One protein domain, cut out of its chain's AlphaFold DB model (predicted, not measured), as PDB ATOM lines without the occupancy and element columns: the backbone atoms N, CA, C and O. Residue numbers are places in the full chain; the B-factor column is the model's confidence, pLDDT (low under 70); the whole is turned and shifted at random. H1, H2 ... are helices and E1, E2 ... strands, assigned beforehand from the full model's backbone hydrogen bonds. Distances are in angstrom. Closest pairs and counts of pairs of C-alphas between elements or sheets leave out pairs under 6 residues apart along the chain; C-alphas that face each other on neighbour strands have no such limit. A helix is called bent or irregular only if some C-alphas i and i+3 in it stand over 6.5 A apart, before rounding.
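What this domain is: This is residues 17 to 125 of the 283 residues of an uncharacterized protein of Pseudomonas abietaniphila (UniProt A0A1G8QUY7). One long, strongly twisted sheet of seven strands, in the order E2 - E1 - E9 - E8 - E7 - E6 - E5, runs through the model like a turned wall, with the hairpin E1 and E2 at one end and the hairpin E5 and E6 at the other. H1, the small separate hairpin E3 and E4 and the long loop of residues 45 to 58 gather to one side of this wall, while H2 sits near E5 and E6, and H3 by the ends of E8 and E9. The printed part has 109 residues with three short named helices and nine named strands, in the order E1 E2 H1 E3 E4 H2 E5 E6 E7 H3 E8 E9; both sheets are all antiparallel and the class is mixed, helices and strands. The whole is compact, with a radius of gyration of the C-alphas of 13.1 A, and rounded, with spans of 40 by 32 by 26 A.

How they stand to each other: E1, residues 17 to 20, and E2, residues 24 to 28, form a hairpin, in which N 18 and O 26 are 2.9 A apart, within hydrogen-bond range. E2 is an edge strand of the large sheet. On the other side of E1 is E9, residues 116 to 121, antiparallel at 168 degrees, with N 17 and O 119 at 2.9 A. E9 forms a hairpin with E8, residues 106 to 110, where N 109 and O 118 are 2.8 A apart. E8 is the antiparallel neighbour of E7, residues 86 to 90, with N 106 and O 90 at 2.7 A. E5, residues 66 to 71, E6, residues 74 to 80, and E7 form a meander, each strand the antiparallel neighbour of the one before; N 78 and O 66 are 2.7 A apart, and N 87 and O 79 are 2.8 A apart. E5 is the other edge strand. H1, residues 32 to 35, only grazes the sheet with residues 34 to 35; its closest C-alphas to E8 are those of Leu 35 and Leu 109, 6.6 A apart. E3, residues 37 to 39, and E4, residues 42 to 44, form a hairpin with N 44 and O 37 at 2.8 A; among the strands apart from both are E8 and E9. H2, residues 59 to 63, only grazes the sheet, and the closest C-alphas of H2 and E5 are those of Val 60 and Glu 66, 5.9 A apart. H3, residues 99 to 104, only grazes the sheet with residues 102 to 104; its closest C-alphas to E9 are those of Glu 104 and Glu 121, 6.9 A apart. H3 is irregular: C-alphas 100 and 103 are 8.0 A apart. In H2 every O i to N i+4 pair is within hydrogen-bond range, in H3 0 of 2 such pairs but 2 of 3 O i to N i+3 pairs are, and H1 is too short for an O i to N i+4 pair.

Where its parts are: E1 begins at C-alpha 17, (111.068, 144.553, 106.211). E2 is 12.6 A long from first to last C-alpha, E5 15.2 A and E7 13.1 A. E6, the longest strand by residues, runs 18.3 A from C-alpha 74 at (95.532, 159.000, 101.027). E8 measures 12.6 A and E9 14.3 A, ending at C-alpha 121, (108.592, 152.046, 111.319).

The domain as a whole: The two C-alphas farthest apart are those of His 22 and Lys 54, 39.9 A. The printed part has no cut. The link from E4 to H2, residues 45 to 58, is long. The mean pLDDT of the printed part is 91.8, and no printed residue is under 70.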
ATOM      1  N   VAL A  17     111.621 145.584 107.090       96.75
ATOM      2  CA  VAL A  17     111.068 144.553 106.211       96.75
ATOM      3  C   VAL A  17     111.576 144.793 104.796       96.75
ATOM      4  O   VAL A  17     111.575 145.925 104.319       96.75
ATOM      5  N   VAL A  18     112.025 143.731 104.131       97.06
ATOM      6  CA  VAL A  18     112.335 143.716 102.698       97.06
ATOM      7  C   VAL A  18     111.223 142.965 101.986       97.06
ATOM      8  O   VAL A  18     110.831 141.879 102.418       97.06
ATOM      9  N   VAL A  19     110.740 143.537 100.892       95.88
ATOM     10  CA  VAL A  19     109.700 142.944 100.057       95.88
ATOM     11  C   VAL A  19     110.376 142.271  98.869       95.88
ATOM     12  O   VAL A  19     111.053 142.900  98.055       95.88
ATOM     13  N   GLY A  20     110.269 140.945  98.828       89.12
ATOM     14  CA  GLY A  20     110.778 140.125  97.739       89.12
ATOM     15  C   GLY A  20     109.795 140.023  96.567       89.12
ATOM     16  O   GLY A  20     108.695 140.568  96.609       89.12
ATOM     17  N   PRO A  21     110.157 139.264  95.518       82.50
ATOM     18  CA  PRO A  21     109.248 138.969  94.414       82.50
ATOM     19  C   PRO A  21     107.935 138.352  94.918       82.50
ATOM     20  O   PRO A  21     107.969 137.477  95.784       82.50
ATOM     21  N   HIS A  22     106.806 138.752  94.324       81.56
ATOM     22  CA  HIS A  22     105.451 138.323  94.713       81.56
ATOM     23  C   HIS A  22     104.991 138.804  96.103       81.56
ATOM     24  O   HIS A  22     104.275 138.070  96.782       81.56
ATOM     25  N   ASP A  23     105.415 139.999  96.526       85.19
ATOM     26  CA  ASP A  23     105.038 140.626  97.805       85.19
ATOM     27  C   ASP A  23     105.374 139.777  99.041       85.19
ATOM     28  O   ASP A  23     104.723 139.846 100.082       85.19
ATOM     29  N   HIS A  24     106.413 138.942  98.941       90.38
ATOM     30  CA  HIS A  24     106.871 138.164 100.082       90.38
ATOM     31  C   HIS A  24     107.697 139.042 101.027       90.38
ATOM     32  O   HIS A  24     108.858 139.356 100.749       90.38
ATOM     33  N   GLU A  25     107.122 139.375 102.176       95.62
ATOM     34  CA  GLU A  25     107.775 140.154 103.225       95.62
ATOM     35  C   GLU A  25     108.747 139.317 104.066       95.62
ATOM     36  O   GLU A  25     108.435 138.220 104.539       95.62
ATOM     37  N   GLN A  26     109.942 139.856 104.300       94.75
ATOM     38  CA  GLN A  26     110.942 139.266 105.180       94.75
ATOM     39  C   GLN A  26     111.516 140.323 106.126       94.75
ATOM     40  O   GLN A  26     112.073 141.326 105.683       94.75
ATOM     41  N   LYS A  27     111.455 140.065 107.438       95.50
ATOM     42  CA  LYS A  27     112.165 140.890 108.424       95.50
ATOM     43  C   LYS A  27     113.681 140.803 108.220       95.50
ATOM     44  O   LYS A  27     114.219 139.711 108.025       95.50
ATOM     45  N   ALA A  28     114.364 141.939 108.304       94.62
ATOM     46  CA  ALA A  28     115.788 142.094 108.039       94.62
ATOM     47  C   ALA A  28     116.445 143.123 108.975       94.62
ATOM     48  O   ALA A  28     115.780 143.954 109.601       94.62
ATOM     49  N   GLU A  29     117.775 143.062 109.068       94.06
ATOM     50  CA  GLU A  29     118.557 144.119 109.709       94.06
ATOM     51  C   GLU A  29     118.377 145.430 108.942       94.06
ATOM     52  O   GLU A  29     118.146 145.425 107.734       94.06
ATOM     53  N   TYR A  30     118.493 146.557 109.639       93.38
ATOM     54  CA  TYR A  30     118.381 147.858 108.997       93.38
ATOM     55  C   TYR A  30     119.534 148.072 108.006       93.38
ATOM     56  O   TYR A  30     120.698 148.108 108.409       93.38
ATOM     57  N   ASP A  31     119.212 148.261 106.724       94.06
ATOM     58  CA  ASP A  31     120.196 148.611 105.697       94.06
ATOM     59  C   ASP A  31     120.082 150.105 105.343       94.06
ATOM     60  O   ASP A  31     119.128 150.508 104.665       94.06
ATOM     61  N   PRO A  32     121.055 150.953 105.736       92.06
ATOM     62  CA  PRO A  32     121.032 152.375 105.400       92.06
ATOM     63  C   PRO A  32     121.126 152.633 103.888       92.06
ATOM     64  O   PRO A  32     120.751 153.706 103.427       92.06
ATOM     65  N   LYS A  33     121.571 151.666 103.073       92.94
ATOM     66  CA  LYS A  33     121.531 151.806 101.607       92.94
ATOM     67  C   LYS A  33     120.115 151.745 101.042       92.94
ATOM     68  O   LYS A  33     119.911 152.152  99.896       92.94
ATOM     69  N   LEU A  34     119.175 151.187 101.803       96.00
ATOM     70  CA  LEU A  34     117.773 151.089 101.423       96.00
ATOM     71  C   LEU A  34     116.944 152.190 102.075       96.00
ATOM     72  O   LEU A  34     116.181 152.829 101.367       96.00
ATOM     73  N   LEU A  35     117.100 152.428 103.380       96.81
ATOM     74  CA  LEU A  35     116.191 153.290 104.152       96.81
ATOM     75  C   LEU A  35     116.855 154.515 104.796       96.81
ATOM     76  O   LEU A  35     116.289 155.099 105.713       96.81
ATOM     77  N   ALA A  36     118.020 154.939 104.305       95.50
ATOM     78  CA  ALA A  36     118.632 156.206 104.694       95.50
ATOM     79  C   ALA A  36     118.979 157.063 103.469       95.50
ATOM     80  O   ALA A  36     119.106 156.577 102.343       95.50
ATOM     81  N   PHE A  37     119.165 158.362 103.692       94.75
ATOM     82  CA  PHE A  37     119.665 159.287 102.674       94.75
ATOM     83  C   PHE A  37     120.714 160.230 103.244       94.75
ATOM     84  O   PHE A  37     120.824 160.419 104.452       94.75
ATOM     85  N   SER A  38     121.503 160.845 102.362       91.25
ATOM     86  CA  SER A  38     122.480 161.847 102.776       91.25
ATOM     87  C   SER A  38     121.889 163.251 102.715       91.25
ATOM     88  O   SER A  38     121.399 163.675 101.667       91.25
ATOM     89  N   PHE A  39     121.998 164.001 103.809       90.62
ATOM     90  CA  PHE A  39     121.706 165.429 103.859       90.62
ATOM     91  C   PHE A  39     122.906 166.184 104.418       90.62
ATOM     92  O   PHE A  39     123.383 165.901 105.515       90.62
ATOM     93  N   SER A  40     123.436 167.136 103.645       86.38
ATOM     94  CA  SER A  40     124.666 167.861 103.999       86.38
ATOM     95  C   SER A  40     125.839 166.932 104.367       86.38
ATOM     96  O   SER A  40     126.710 167.292 105.151       86.38
ATOM     97  N   GLY A  41     125.890 165.726 103.790       81.56
ATOM     98  CA  GLY A  41     126.913 164.721 104.084       81.56
ATOM     99  C   GLY A  41     126.727 163.964 105.402       81.56
ATOM    100  O   GLY A  41     127.640 163.250 105.802       81.56
ATOM    101  N   MET A  42     125.566 164.097 106.049       86.62
ATOM    102  CA  MET A  42     125.152 163.262 107.175       86.62
ATOM    103  C   MET A  42     124.131 162.220 106.725       86.62
ATOM    104  O   MET A  42     123.266 162.520 105.906       86.62
ATOM    105  N   GLU A  43     124.252 161.000 107.241       91.81
ATOM    106  CA  GLU A  43     123.271 159.929 107.040       91.81
ATOM    107  C   GLU A  43     122.031 160.185 107.906       91.81
ATOM    108  O   GLU A  43     122.112 160.146 109.134       91.81
ATOM    109  N   ILE A  44     120.899 160.448 107.255       94.12
ATOM    110  CA  ILE A  44     119.590 160.659 107.873       94.12
ATOM    111  C   ILE A  44     118.790 159.372 107.758       94.12
ATOM    112  O   ILE A  44     118.618 158.843 106.658       94.12
ATOM    113  N   ARG A  45     118.303 158.892 108.901       95.00
ATOM    114  CA  ARG A  45     117.497 157.672 109.001       95.00
ATOM    115  C   ARG A  45     116.053 157.969 109.399       95.00
ATOM    116  O   ARG A  45     115.148 157.262 108.973       95.00
ATOM    117  N   ASN A  46     115.842 159.034 110.171       95.81
ATOM    118  CA  ASN A  46     114.534 159.551 110.540       95.81
ATOM    119  C   ASN A  46     114.354 160.982 109.988       95.81
ATOM    120  O   ASN A  46     115.018 161.908 110.470       95.81
ATOM    121  N   PRO A  47     113.463 161.176 108.995       96.31
ATOM    122  CA  PRO A  47     113.203 162.480 108.387       96.31
ATOM    123  C   PRO A  47     112.535 163.514 109.309       96.31
ATOM    124  O   PRO A  47     112.538 164.689 108.963       96.31
ATOM    125  N   TYR A  48     111.970 163.121 110.453       95.44
ATOM    126  CA  TYR A  48     111.332 164.053 111.393       95.44
ATOM    127  C   TYR A  48     112.290 164.658 112.412       95.44
ATOM    128  O   TYR A  48     111.912 165.575 113.133       95.44
ATOM    129  N   PHE A  49     113.543 164.203 112.463       93.12
ATOM    130  CA  PHE A  49     114.550 164.801 113.334       93.12
ATOM    131  C   PHE A  49     115.648 165.475 112.541       93.12
ATOM    132  O   PHE A  49     116.038 165.035 111.456       93.12
ATOM    133  N   SER A  50     116.203 166.532 113.127       89.88
ATOM    134  CA  SER A  50     117.428 167.142 112.640       89.88
ATOM    135  C   SER A  50     118.575 166.115 112.639       89.88
ATOM    136  O   SER A  50     118.524 165.100 113.344       89.88
ATOM    137  N   PRO A  51     119.662 166.351 111.887       87.06
ATOM    138  CA  PRO A  51     120.773 165.401 111.833       87.06
ATOM    139  C   PRO A  51     121.431 165.141 113.199       87.06
ATOM    140  O   PRO A  51     122.021 164.085 113.423       87.06
ATOM    141  N   SER A  52     121.317 166.104 114.122       82.38
ATOM    142  CA  SER A  52     121.829 165.994 115.490       82.38
ATOM    143  C   SER A  52     120.886 165.256 116.446       82.38
ATOM    144  O   SER A  52     121.293 165.001 117.580       82.38
ATOM    145  N   GLY A  53     119.659 164.929 116.013       85.69
ATOM    146  CA  GLY A  53     118.606 164.288 116.815       85.69
ATOM    147  C   GLY A  53     117.956 165.200 117.863       85.69
ATOM    148  O   GLY A  53     117.095 164.759 118.617       85.69
ATOM    149  N   LYS A  54     118.367 166.472 117.941       83.31
ATOM    150  CA  LYS A  54     117.953 167.386 119.019       83.31
ATOM    151  C   LYS A  54     116.612 168.063 118.788       83.31
ATOM    152  O   LYS A  54     115.982 168.499 119.740       83.31
ATOM    153  N   GLU A  55     116.224 168.210 117.530       87.81
ATOM    154  CA  GLU A  55     115.093 169.045 117.140       87.81
ATOM    155  C   GLU A  55     114.188 168.254 116.219       87.81
ATOM    156  O   GLU A  55     114.667 167.562 115.314       87.81
ATOM    157  N   LEU A  56     112.889 168.400 116.452       90.69
ATOM    158  CA  LEU A  56     111.874 167.976 115.515       90.69
ATOM    159  C   LEU A  56     111.874 168.939 114.328       90.69
ATOM    160  O   LEU A  56     111.968 170.156 114.501       90.69
ATOM    161  N   VAL A  57     111.792 168.396 113.122       92.00
ATOM    162  CA  VAL A  57     111.828 169.166 111.882       92.00
ATOM    163  C   VAL A  57     110.698 168.738 110.964       92.00
ATOM    164  O   VAL A  57     110.229 167.603 111.008       92.00
ATOM    165  N   ASP A  58     110.285 169.658 110.100       92.12
ATOM    166  CA  ASP A  58     109.404 169.344 108.985       92.12
ATOM    167  C   ASP A  58     110.236 168.766 107.814       92.12
ATOM    168  O   ASP A  58     111.134 169.458 107.303       92.12
ATOM    169  N   PRO A  59     109.967 167.519 107.368       95.94
ATOM    170  CA  PRO A  59     110.686 166.901 106.257       95.94
ATOM    171  C   PRO A  59     110.540 167.658 104.931       95.94
ATOM    172  O   PRO A  59     111.461 167.604 104.110       95.94
ATOM    173  N   VAL A  60     109.426 168.368 104.711       94.25
ATOM    174  CA  VAL A  60     109.179 169.132 103.479       94.25
ATOM    175  C   VAL A  60     110.183 170.272 103.374       94.25
ATOM    176  O   VAL A  60     110.997 170.314 102.449       94.25
ATOM    177  N   SER A  61     110.198 171.161 104.366       92.62
ATOM    178  CA  SER A  61     111.096 172.319 104.375       92.62
ATOM    179  C   SER A  61     112.571 171.968 104.612       92.62
ATOM    180  O   SER A  61     113.450 172.659 104.091       92.62
ATOM    181  N   THR A  62     112.869 170.896 105.353       94.31
ATOM    182  CA  THR A  62     114.251 170.547 105.739       94.31
ATOM    183  C   THR A  62     114.923 169.610 104.742       94.31
ATOM    184  O   THR A  62     116.071 169.826 104.346       94.31
ATOM    185  N   TYR A  63     114.217 168.555 104.336       95.44
ATOM    186  CA  TYR A  63     114.777 167.455 103.552       95.44
ATOM    187  C   TYR A  63     114.219 167.374 102.134       95.44
ATOM    188  O   TYR A  63     114.609 166.466 101.390       95.44
ATOM    189  N   LEU A  64     113.402 168.350 101.724       94.81
ATOM    190  CA  LEU A  64     112.827 168.447 100.383       94.81
ATOM    191  C   LEU A  64     111.978 167.214 100.049       94.81
ATOM    192  O   LEU A  64     112.162 166.591  99.001       94.81
ATOM    193  N   PHE A  65     111.133 166.807 100.996       96.62
ATOM    194  CA  PHE A  65     109.999 165.939 100.699       96.62
ATOM    195  C   PHE A  65     108.873 166.771 100.072       96.62
ATOM    196  O   PHE A  65     108.788 167.977 100.287       96.62
ATOM    197  N   GLU A  66     108.011 166.123  99.303       95.88
ATOM    198  CA  GLU A  66     106.850 166.725  98.650       95.88
ATOM    199  C   GLU A  66     105.583 165.980  99.077       95.88
ATOM    200  O   GLU A  66     105.614 164.767  99.268       95.88
ATOM    201  N   GLU A  67     104.465 166.685  99.227       94.06
ATOM    202  CA  GLU A  67     103.171 166.048  99.482       94.06
ATOM    203  C   GLU A  67     102.639 165.410  98.193       94.06
ATOM    204  O   GLU A  67     102.515 166.071  97.161       94.06
ATOM    205  N   GLU A  68     102.313 164.121  98.244       91.25
ATOM    206  CA  GLU A  68     101.838 163.344  97.098       91.25
ATOM    207  C   GLU A  68     100.522 162.639  97.449       91.25
ATOM    208  O   GLU A  68     100.392 162.000  98.495       91.25
ATOM    209  N   HIS A  69      99.554 162.706  96.534       87.50
ATOM    210  CA  HIS A  69      98.331 161.913  96.618       87.50
ATOM    211  C   HIS A  69      98.590 160.493  96.109       87.50
ATOM    212  O   HIS A  69      98.794 160.281  94.915       87.50
ATOM    213  N   THR A  70      98.515 159.506  96.998       83.12
ATOM    214  CA  THR A  70      98.769 158.090  96.668       83.12
ATOM    215  C   THR A  70      97.524 157.352  96.155       83.12
ATOM    216  O   THR A  70      97.599 156.181  95.786       83.12
ATOM    217  N   GLY A  71      96.385 158.047  96.054       78.50
ATOM    218  CA  GLY A  71      95.096 157.500  95.623       78.50
ATOM    219  C   GLY A  71      94.163 157.202  96.800       78.50
ATOM    220  O   GLY A  71      94.578 157.186  97.949       78.50
ATOM    221  N   GLY A  72      92.861 157.043  96.538       70.31
ATOM    222  CA  GLY A  72      91.881 156.712  97.589       70.31
ATOM    223  C   GLY A  72      91.666 157.782  98.672       70.31
ATOM    224  O   GLY A  72      91.022 157.492  99.672       70.31
ATOM    225  N   GLY A  73      92.173 159.005  98.478       74.19
ATOM    226  CA  GLY A  73      92.165 160.068  99.492       74.19
ATOM    227  C   GLY A  73      93.393 160.069 100.410       74.19
ATOM    228  O   GLY A  73      93.535 160.991 101.206       74.19
ATOM    229  N   CYS A  74      94.291 159.092 100.268       82.69
ATOM    230  CA  CYS A  74      95.532 159.000 101.027       82.69
ATOM    231  C   CYS A  74      96.562 160.042 100.561       82.69
ATOM    232  O   CYS A  74      96.598 160.444  99.387       82.69
ATOM    233  N   MET A  75      97.404 160.475 101.500       88.69
ATOM    234  CA  MET A  75      98.479 161.441 101.277       88.69
ATOM    235  C   MET A  75      99.767 160.927 101.907       88.69
ATOM    236  O   MET A  75      99.749 160.389 103.005       88.69
ATOM    237  N   ALA A  76     100.892 161.126 101.233       93.88
ATOM    238  CA  ALA A  76     102.201 160.733 101.734       93.88
ATOM    239  C   ALA A  76     103.222 161.840 101.491       93.88
ATOM    240  O   ALA A  76     103.091 162.622 100.549       93.88
ATOM    241  N   LEU A  77     104.279 161.862 102.299       96.44
ATOM    242  CA  LEU A  77     105.464 162.652 101.992       96.44
ATOM    243  C   LEU A  77     106.397 161.827 101.110       96.44
ATOM    244  O   LEU A  77     106.869 160.763 101.505       96.44
ATOM    245  N   LYS A  78     106.691 162.330  99.916       96.81
ATOM    246  CA  LYS A  78     107.511 161.663  98.912       96.81
ATOM    247  C   LYS A  78     108.864 162.327  98.748       96.81
ATOM    248  O   LYS A  78     108.972 163.546  98.674       96.81
ATOM    249  N   LYS A  79     109.909 161.515  98.599       97.25
ATOM    250  CA  LYS A  79     111.238 161.988  98.201       97.25
ATOM    251  C   LYS A  79     111.807 161.128  97.087       97.25
ATOM    252  O   LYS A  79     112.118 159.960  97.305       97.25
ATOM    253  N   VAL A  80     112.000 161.716  95.910       97.00
ATOM    254  CA  VAL A  80     112.635 161.036  94.773       97.00
ATOM    255  C   VAL A  80     114.154 160.985  94.966       97.00
ATOM    256  O   VAL A  80     114.792 161.979  95.321       97.00
ATOM    257  N   LEU A  81     114.736 159.809  94.740       95.44
ATOM    258  CA  LEU A  81     116.169 159.538  94.808       95.44
ATOM    259  C   LEU A  81     116.830 159.721  93.432       95.44
ATOM    260  O   LEU A  81     116.162 159.626  92.402       95.44
ATOM    261  N   PRO A  82     118.158 159.951  93.368       93.25
ATOM    262  CA  PRO A  82     118.858 160.190  92.101       93.25
ATOM    263  C   PRO A  82     118.766 159.056  91.070       93.25
ATOM    264  O   PRO A  82     118.993 159.290  89.887       93.25
ATOM    265  N   ASP A  83     118.471 157.833  91.509       93.38
ATOM    266  CA  ASP A  83     118.306 156.657  90.652       93.38
ATOM    267  C   ASP A  83     116.852 156.421  90.202       93.38
ATOM    268  O   ASP A  83     116.573 155.430  89.532       93.38
ATOM    269  N   GLY A  84     115.936 157.333  90.543       95.00
ATOM    270  CA  GLY A  84     114.521 157.284  90.176       95.00
ATOM    271  C   GLY A  84     113.632 156.534  91.167       95.00
ATOM    272  O   GLY A  84     112.413 156.688  91.098       95.00
ATOM    273  N   ARG A  85     114.205 155.767  92.106       97.19
ATOM    274  CA  ARG A  85     113.451 155.213  93.242       97.19
ATOM    275  C   ARG A  85     112.946 156.349  94.124       97.19
ATOM    276  O   ARG A  85     113.421 157.480  94.022       97.19
ATOM    277  N   TYR A  86     112.010 156.070  95.019       97.50
ATOM    278  CA  TYR A  86     111.516 157.103  95.923       97.50
ATOM    279  C   TYR A  86     111.178 156.562  97.302       97.50
ATOM    280  O   TYR A  86     110.859 155.387  97.474       97.50
ATOM    281  N   PHE A  87     111.252 157.450  98.287       97.88
ATOM    282  CA  PHE A  87     110.685 157.220  99.602       97.88
ATOM    283  C   PHE A  87     109.241 157.689  99.651       97.88
ATOM    284  O   PHE A  87     108.934 158.738  99.082       97.88
ATOM    285  N   LEU A  88     108.404 156.952 100.376       96.75
ATOM    286  CA  LEU A  88     107.159 157.460 100.943       96.75
ATOM    287  C   LEU A  88     107.240 157.384 102.460       96.75
ATOM    288  O   LEU A  88     107.699 156.388 103.020       96.75
ATOM    289  N   LEU A  89     106.786 158.451 103.095       96.38
ATOM    290  CA  LEU A  89     106.650 158.576 104.528       96.38
ATOM    291  C   LEU A  89     105.171 158.794 104.839       96.38
ATOM    292  O   LEU A  89     104.578 159.780 104.391       96.38
ATOM    293  N   THR A  90     104.596 157.846 105.567       94.19
ATOM    294  CA  THR A  90     103.181 157.824 105.960       94.19
ATOM    295  C   THR A  90     103.045 157.421 107.421       94.19
ATOM    296  O   THR A  90     103.979 156.857 107.981       94.19
ATOM    297  N   ASP A  91     101.897 157.665 108.036       91.12
ATOM    298  CA  ASP A  91     101.473 156.975 109.256       91.12
ATOM    299  C   ASP A  91     101.009 155.532 108.958       91.12
ATOM    300  O   ASP A  91     101.134 155.033 107.829       91.12
ATOM    301  N   GLY A  92     100.496 154.849 109.988       79.50
ATOM    302  CA  GLY A  92      99.954 153.492 109.891       79.50
ATOM    303  C   GLY A  92      98.677 153.363 109.048       79.50
ATOM    304  O   GLY A  92      98.361 152.255 108.617       79.50
ATOM    305  N   ASP A  93      97.989 154.471 108.768       82.69
ATOM    306  CA  ASP A  93      96.740 154.520 108.001       82.69
ATOM    307  C   ASP A  93      96.947 155.025 106.557       82.69
ATOM    308  O   ASP A  93      96.003 155.086 105.763       82.69
ATOM    309  N   GLY A  94      98.188 155.346 106.178       81.88
ATOM    310  CA  GLY A  94      98.544 155.806 104.837       81.88
ATOM    311  C   GLY A  94      98.353 157.309 104.614       81.88
ATOM    312  O   GLY A  94      98.248 157.735 103.460       81.88
ATOM    313  N   PHE A  95      98.302 158.107 105.682       88.38
ATOM    314  CA  PHE A  95      98.279 159.570 105.637       88.38
ATOM    315  C   PHE A  95      99.633 160.167 106.040       88.38
ATOM    316  O   PHE A  95     100.577 159.460 106.391       88.38
ATOM    317  N   ILE A  96      99.769 161.491 105.946       88.31
ATOM    318  CA  ILE A  96     100.971 162.190 106.402       88.31
ATOM    319  C   ILE A  96     100.909 162.296 107.924       88.31
ATOM    320  O   ILE A  96     100.083 163.038 108.453       88.31
ATOM    321  N   ALA A  97     101.819 161.603 108.611       84.75
ATOM    322  CA  ALA A  97     102.012 161.794 110.043       84.75
ATOM    323  C   ALA A  97     102.431 163.244 110.324       84.75
ATOM    324  O   ALA A  97     103.325 163.785 109.664       84.75
ATOM    325  N   ALA A  98     101.833 163.876 111.332       84.25
ATOM    326  CA  ALA A  98     102.396 165.110 111.856       84.25
ATOM    327  C   ALA A  98     103.787 164.811 112.449       84.25
ATOM    328  O   ALA A  98     104.009 163.711 112.958       84.25
ATOM    329  N   PRO A  99     104.731 165.772 112.464       86.69
ATOM    330  CA  PRO A  99     106.048 165.535 113.052       86.69
ATOM    331  C   PRO A  99     105.995 165.020 114.497       86.69
ATOM    332  O   PRO A  99     106.857 164.257 114.921       86.69
ATOM    333  N   ILE A 100     104.975 165.417 115.261       85.88
ATOM    334  CA  ILE A 100     104.785 164.969 116.643       85.88
ATOM    335  C   ILE A 100     104.497 163.458 116.740       85.88
ATOM    336  O   ILE A 100     104.885 162.838 117.727       85.88
ATOM    337  N   ASP A 101     103.921 162.864 115.693       88.62
ATOM    338  CA  ASP A 101     103.538 161.449 115.571       88.62
ATOM    339  C   ASP A 101     104.553 160.639 114.758       88.62
ATOM    340  O   ASP A 101     104.244 159.612 114.152       88.62
ATOM    341  N   TRP A 102     105.805 161.100 114.738       91.69
ATOM    342  CA  TRP A 102     106.890 160.434 114.026       91.69
ATOM    343  C   TRP A 102     107.036 158.953 114.405       91.69
ATOM    344  O   TRP A 102     107.501 158.167 113.586       91.69
ATOM    345  N   ASP A 103     106.685 158.569 115.634       91.12
ATOM    346  CA  ASP A 103     106.828 157.215 116.167       91.12
ATOM    347  C   ASP A 103     105.804 156.223 115.594       91.12
ATOM    348  O   ASP A 103     106.018 155.008 115.641       91.12
ATOM    349  N   GLU A 104     104.744 156.741 114.979       91.75
ATOM    350  CA  GLU A 104     103.732 155.986 114.237       91.75
ATOM    351  C   GLU A 104     104.019 155.958 112.730       91.75
ATOM    352  O   GLU A 104     103.405 155.197 111.980       91.75
ATOM    353  N   ALA A 105     104.984 156.760 112.278       95.00
ATOM    354  CA  ALA A 105     105.306 156.869 110.872       95.00
ATOM    355  C   ALA A 105     106.179 155.710 110.368       95.00
ATOM    356  O   ALA A 105     107.059 155.186 111.056       95.00
ATOM    357  N   THR A 106     105.970 155.352 109.107       96.31
ATOM    358  CA  THR A 106     106.706 154.338 108.357       96.31
ATOM    359  C   THR A 106     107.405 154.985 107.174       96.31
ATOM    360  O   THR A 106     106.787 155.683 106.372       96.31
ATOM    361  N   LEU A 107     108.705 154.719 107.039       97.56
ATOM    362  CA  LEU A 107     109.475 155.072 105.852       97.56
ATOM    363  C   LEU A 107     109.574 153.849 104.941       97.56
ATOM    364  O   LEU A 107     110.186 152.846 105.314       97.56
ATOM    365  N   GLY A 108     108.990 153.940 103.749       97.00
ATOM    366  CA  GLY A 108     109.058 152.915 102.712       97.00
ATOM    367  C   GLY A 108     109.884 153.365 101.512       97.00
ATOM    368  O   GLY A 108     109.782 154.508 101.080       97.00
ATOM    369  N   LEU A 109     110.687 152.461 100.958       97.94
ATOM    370  CA  LEU A 109     111.388 152.599  99.686       97.94
ATOM    371  C   LEU A 109     110.595 151.889  98.588       97.94
ATOM    372  O   LEU A 109     110.258 150.714  98.734       97.94
ATOM    373  N   TYR A 110     110.406 152.572  97.464       96.75
ATOM    374  CA  TYR A 110     109.652 152.088  96.312       96.75
ATOM    375  C   TYR A 110     110.499 152.105  95.034       96.75
ATOM    376  O   TYR A 110     111.408 152.931  94.873       96.75
ATOM    377  N   SER A 111     110.208 151.170  94.128       96.69
ATOM    378  CA  SER A 111     110.774 151.115  92.778       96.69
ATOM    379  C   SER A 111     110.272 152.276  91.913       96.69
ATOM    380  O   SER A 111     109.390 153.035  92.312       96.69
ATOM    381  N   VAL A 112     110.828 152.427  90.709       95.56
ATOM    382  CA  VAL A 112     110.370 153.450  89.747       95.56
ATOM    383  C   VAL A 112     108.935 153.154  89.287       95.56
ATOM    384  O   VAL A 112     108.175 154.061  88.960       95.56
ATOM    385  N   GLU A 113     108.571 151.874  89.281       93.50
ATOM    386  CA  GLU A 113     107.272 151.333  88.896       93.50
ATOM    387  C   GLU A 113     106.228 151.415  90.020       93.50
ATOM    388  O   GLU A 113     105.038 151.250  89.758       93.50
ATOM    389  N   GLY A 114     106.663 151.718  91.246       92.25
ATOM    390  CA  GLY A 114     105.811 151.870  92.422       92.25
ATOM    391  C   GLY A 114     105.653 150.617  93.280       92.25
ATOM    392  O   GLY A 114     104.819 150.607  94.182       92.25
ATOM    393  N   ASP A 115     106.472 149.592  93.051       93.94
ATOM    394  CA  ASP A 115     106.516 148.400  93.899       93.94
ATOM    395  C   ASP A 115     107.288 148.696  95.188       93.94
ATOM    396  O   ASP A 115     108.363 149.306  95.160       93.94
ATOM    397  N   THR A 116     106.781 148.229  96.326       95.62
ATOM    398  CA  THR A 116     107.490 148.333  97.605       95.62
ATOM    399  C   THR A 116     108.756 147.475  97.572       95.62
ATOM    400  O   THR A 116     108.718 146.310  97.189       95.62
ATOM    401  N   ILE A 117     109.887 148.038  97.999       97.06
ATOM    402  CA  ILE A 117     111.183 147.344  98.094       97.06
ATOM    403  C   ILE A 117     111.515 147.025  99.552       97.06
ATOM    404  O   ILE A 117     111.961 145.923  99.871       97.06
ATOM    405  N   ALA A 118     111.344 147.998 100.443       97.75
ATOM    406  CA  ALA A 118     111.615 147.845 101.866       97.75
ATOM    407  C   ALA A 118     110.868 148.904 102.673       97.75
ATOM    408  O   ALA A 118     110.575 149.972 102.144       97.75
ATOM    409  N   TYR A 119     110.612 148.651 103.952       97.25
ATOM    410  CA  TYR A 119     110.067 149.661 104.857       97.25
ATOM    411  C   TYR A 119     110.491 149.433 106.311       97.25
ATOM    412  O   TYR A 119     110.921 148.341 106.692       97.25
ATOM    413  N   CYS A 120     110.403 150.486 107.120       96.75
ATOM    414  CA  CYS A 120     110.699 150.462 108.550       96.75
ATOM    415  C   CYS A 120     109.844 151.506 109.275       96.75
ATOM    416  O   CYS A 120     109.774 152.660 108.846       96.75
ATOM    417  N   GLU A 121     109.215 151.107 110.380       95.88
ATOM    418  CA  GLU A 121     108.592 152.046 111.319       95.88
ATOM    419  C   GLU A 121     109.689 152.886 111.987       95.88
ATOM    420  O   GLU A 121     110.679 152.342 112.489       95.88
ATOM    421  N   LEU A 122     109.519 154.205 112.038       94.75
ATOM    422  CA  LEU A 122     110.573 155.119 112.478       94.75
ATOM    423  C   LEU A 122     110.976 154.928 113.945       94.75
ATOM    424  O   LEU A 122     112.144 155.136 114.282       94.75
ATOM    425  N   LYS A 123     110.067 154.458 114.810       92.19
ATOM    426  CA  LYS A 123     110.390 154.077 116.200       92.19
ATOM    427  C   LYS A 123     111.398 152.925 116.309       92.19
ATOM    428  O   LYS A 123     112.059 152.796 117.333       92.19
ATOM    429  N   ASN A 124     111.531 152.103 115.264       93.00
ATOM    430  CA  ASN A 124     112.430 150.947 115.234       93.00
ATOM    431  C   ASN A 124     113.761 151.247 114.524       93.00
ATOM    432  O   ASN A 124     114.632 150.377 114.453       93.00
ATOM    433  N   VAL A 125     113.937 152.457 113.984       92.38
ATOM    434  CA  VAL A 125     115.163 152.850 113.286       92.38
ATOM    435  C   VAL A 125     116.343 152.853 114.265       92.38
ATOM    436  O   VAL A 125     116.286 153.521 115.298       92.38
TER     437      VAL A 125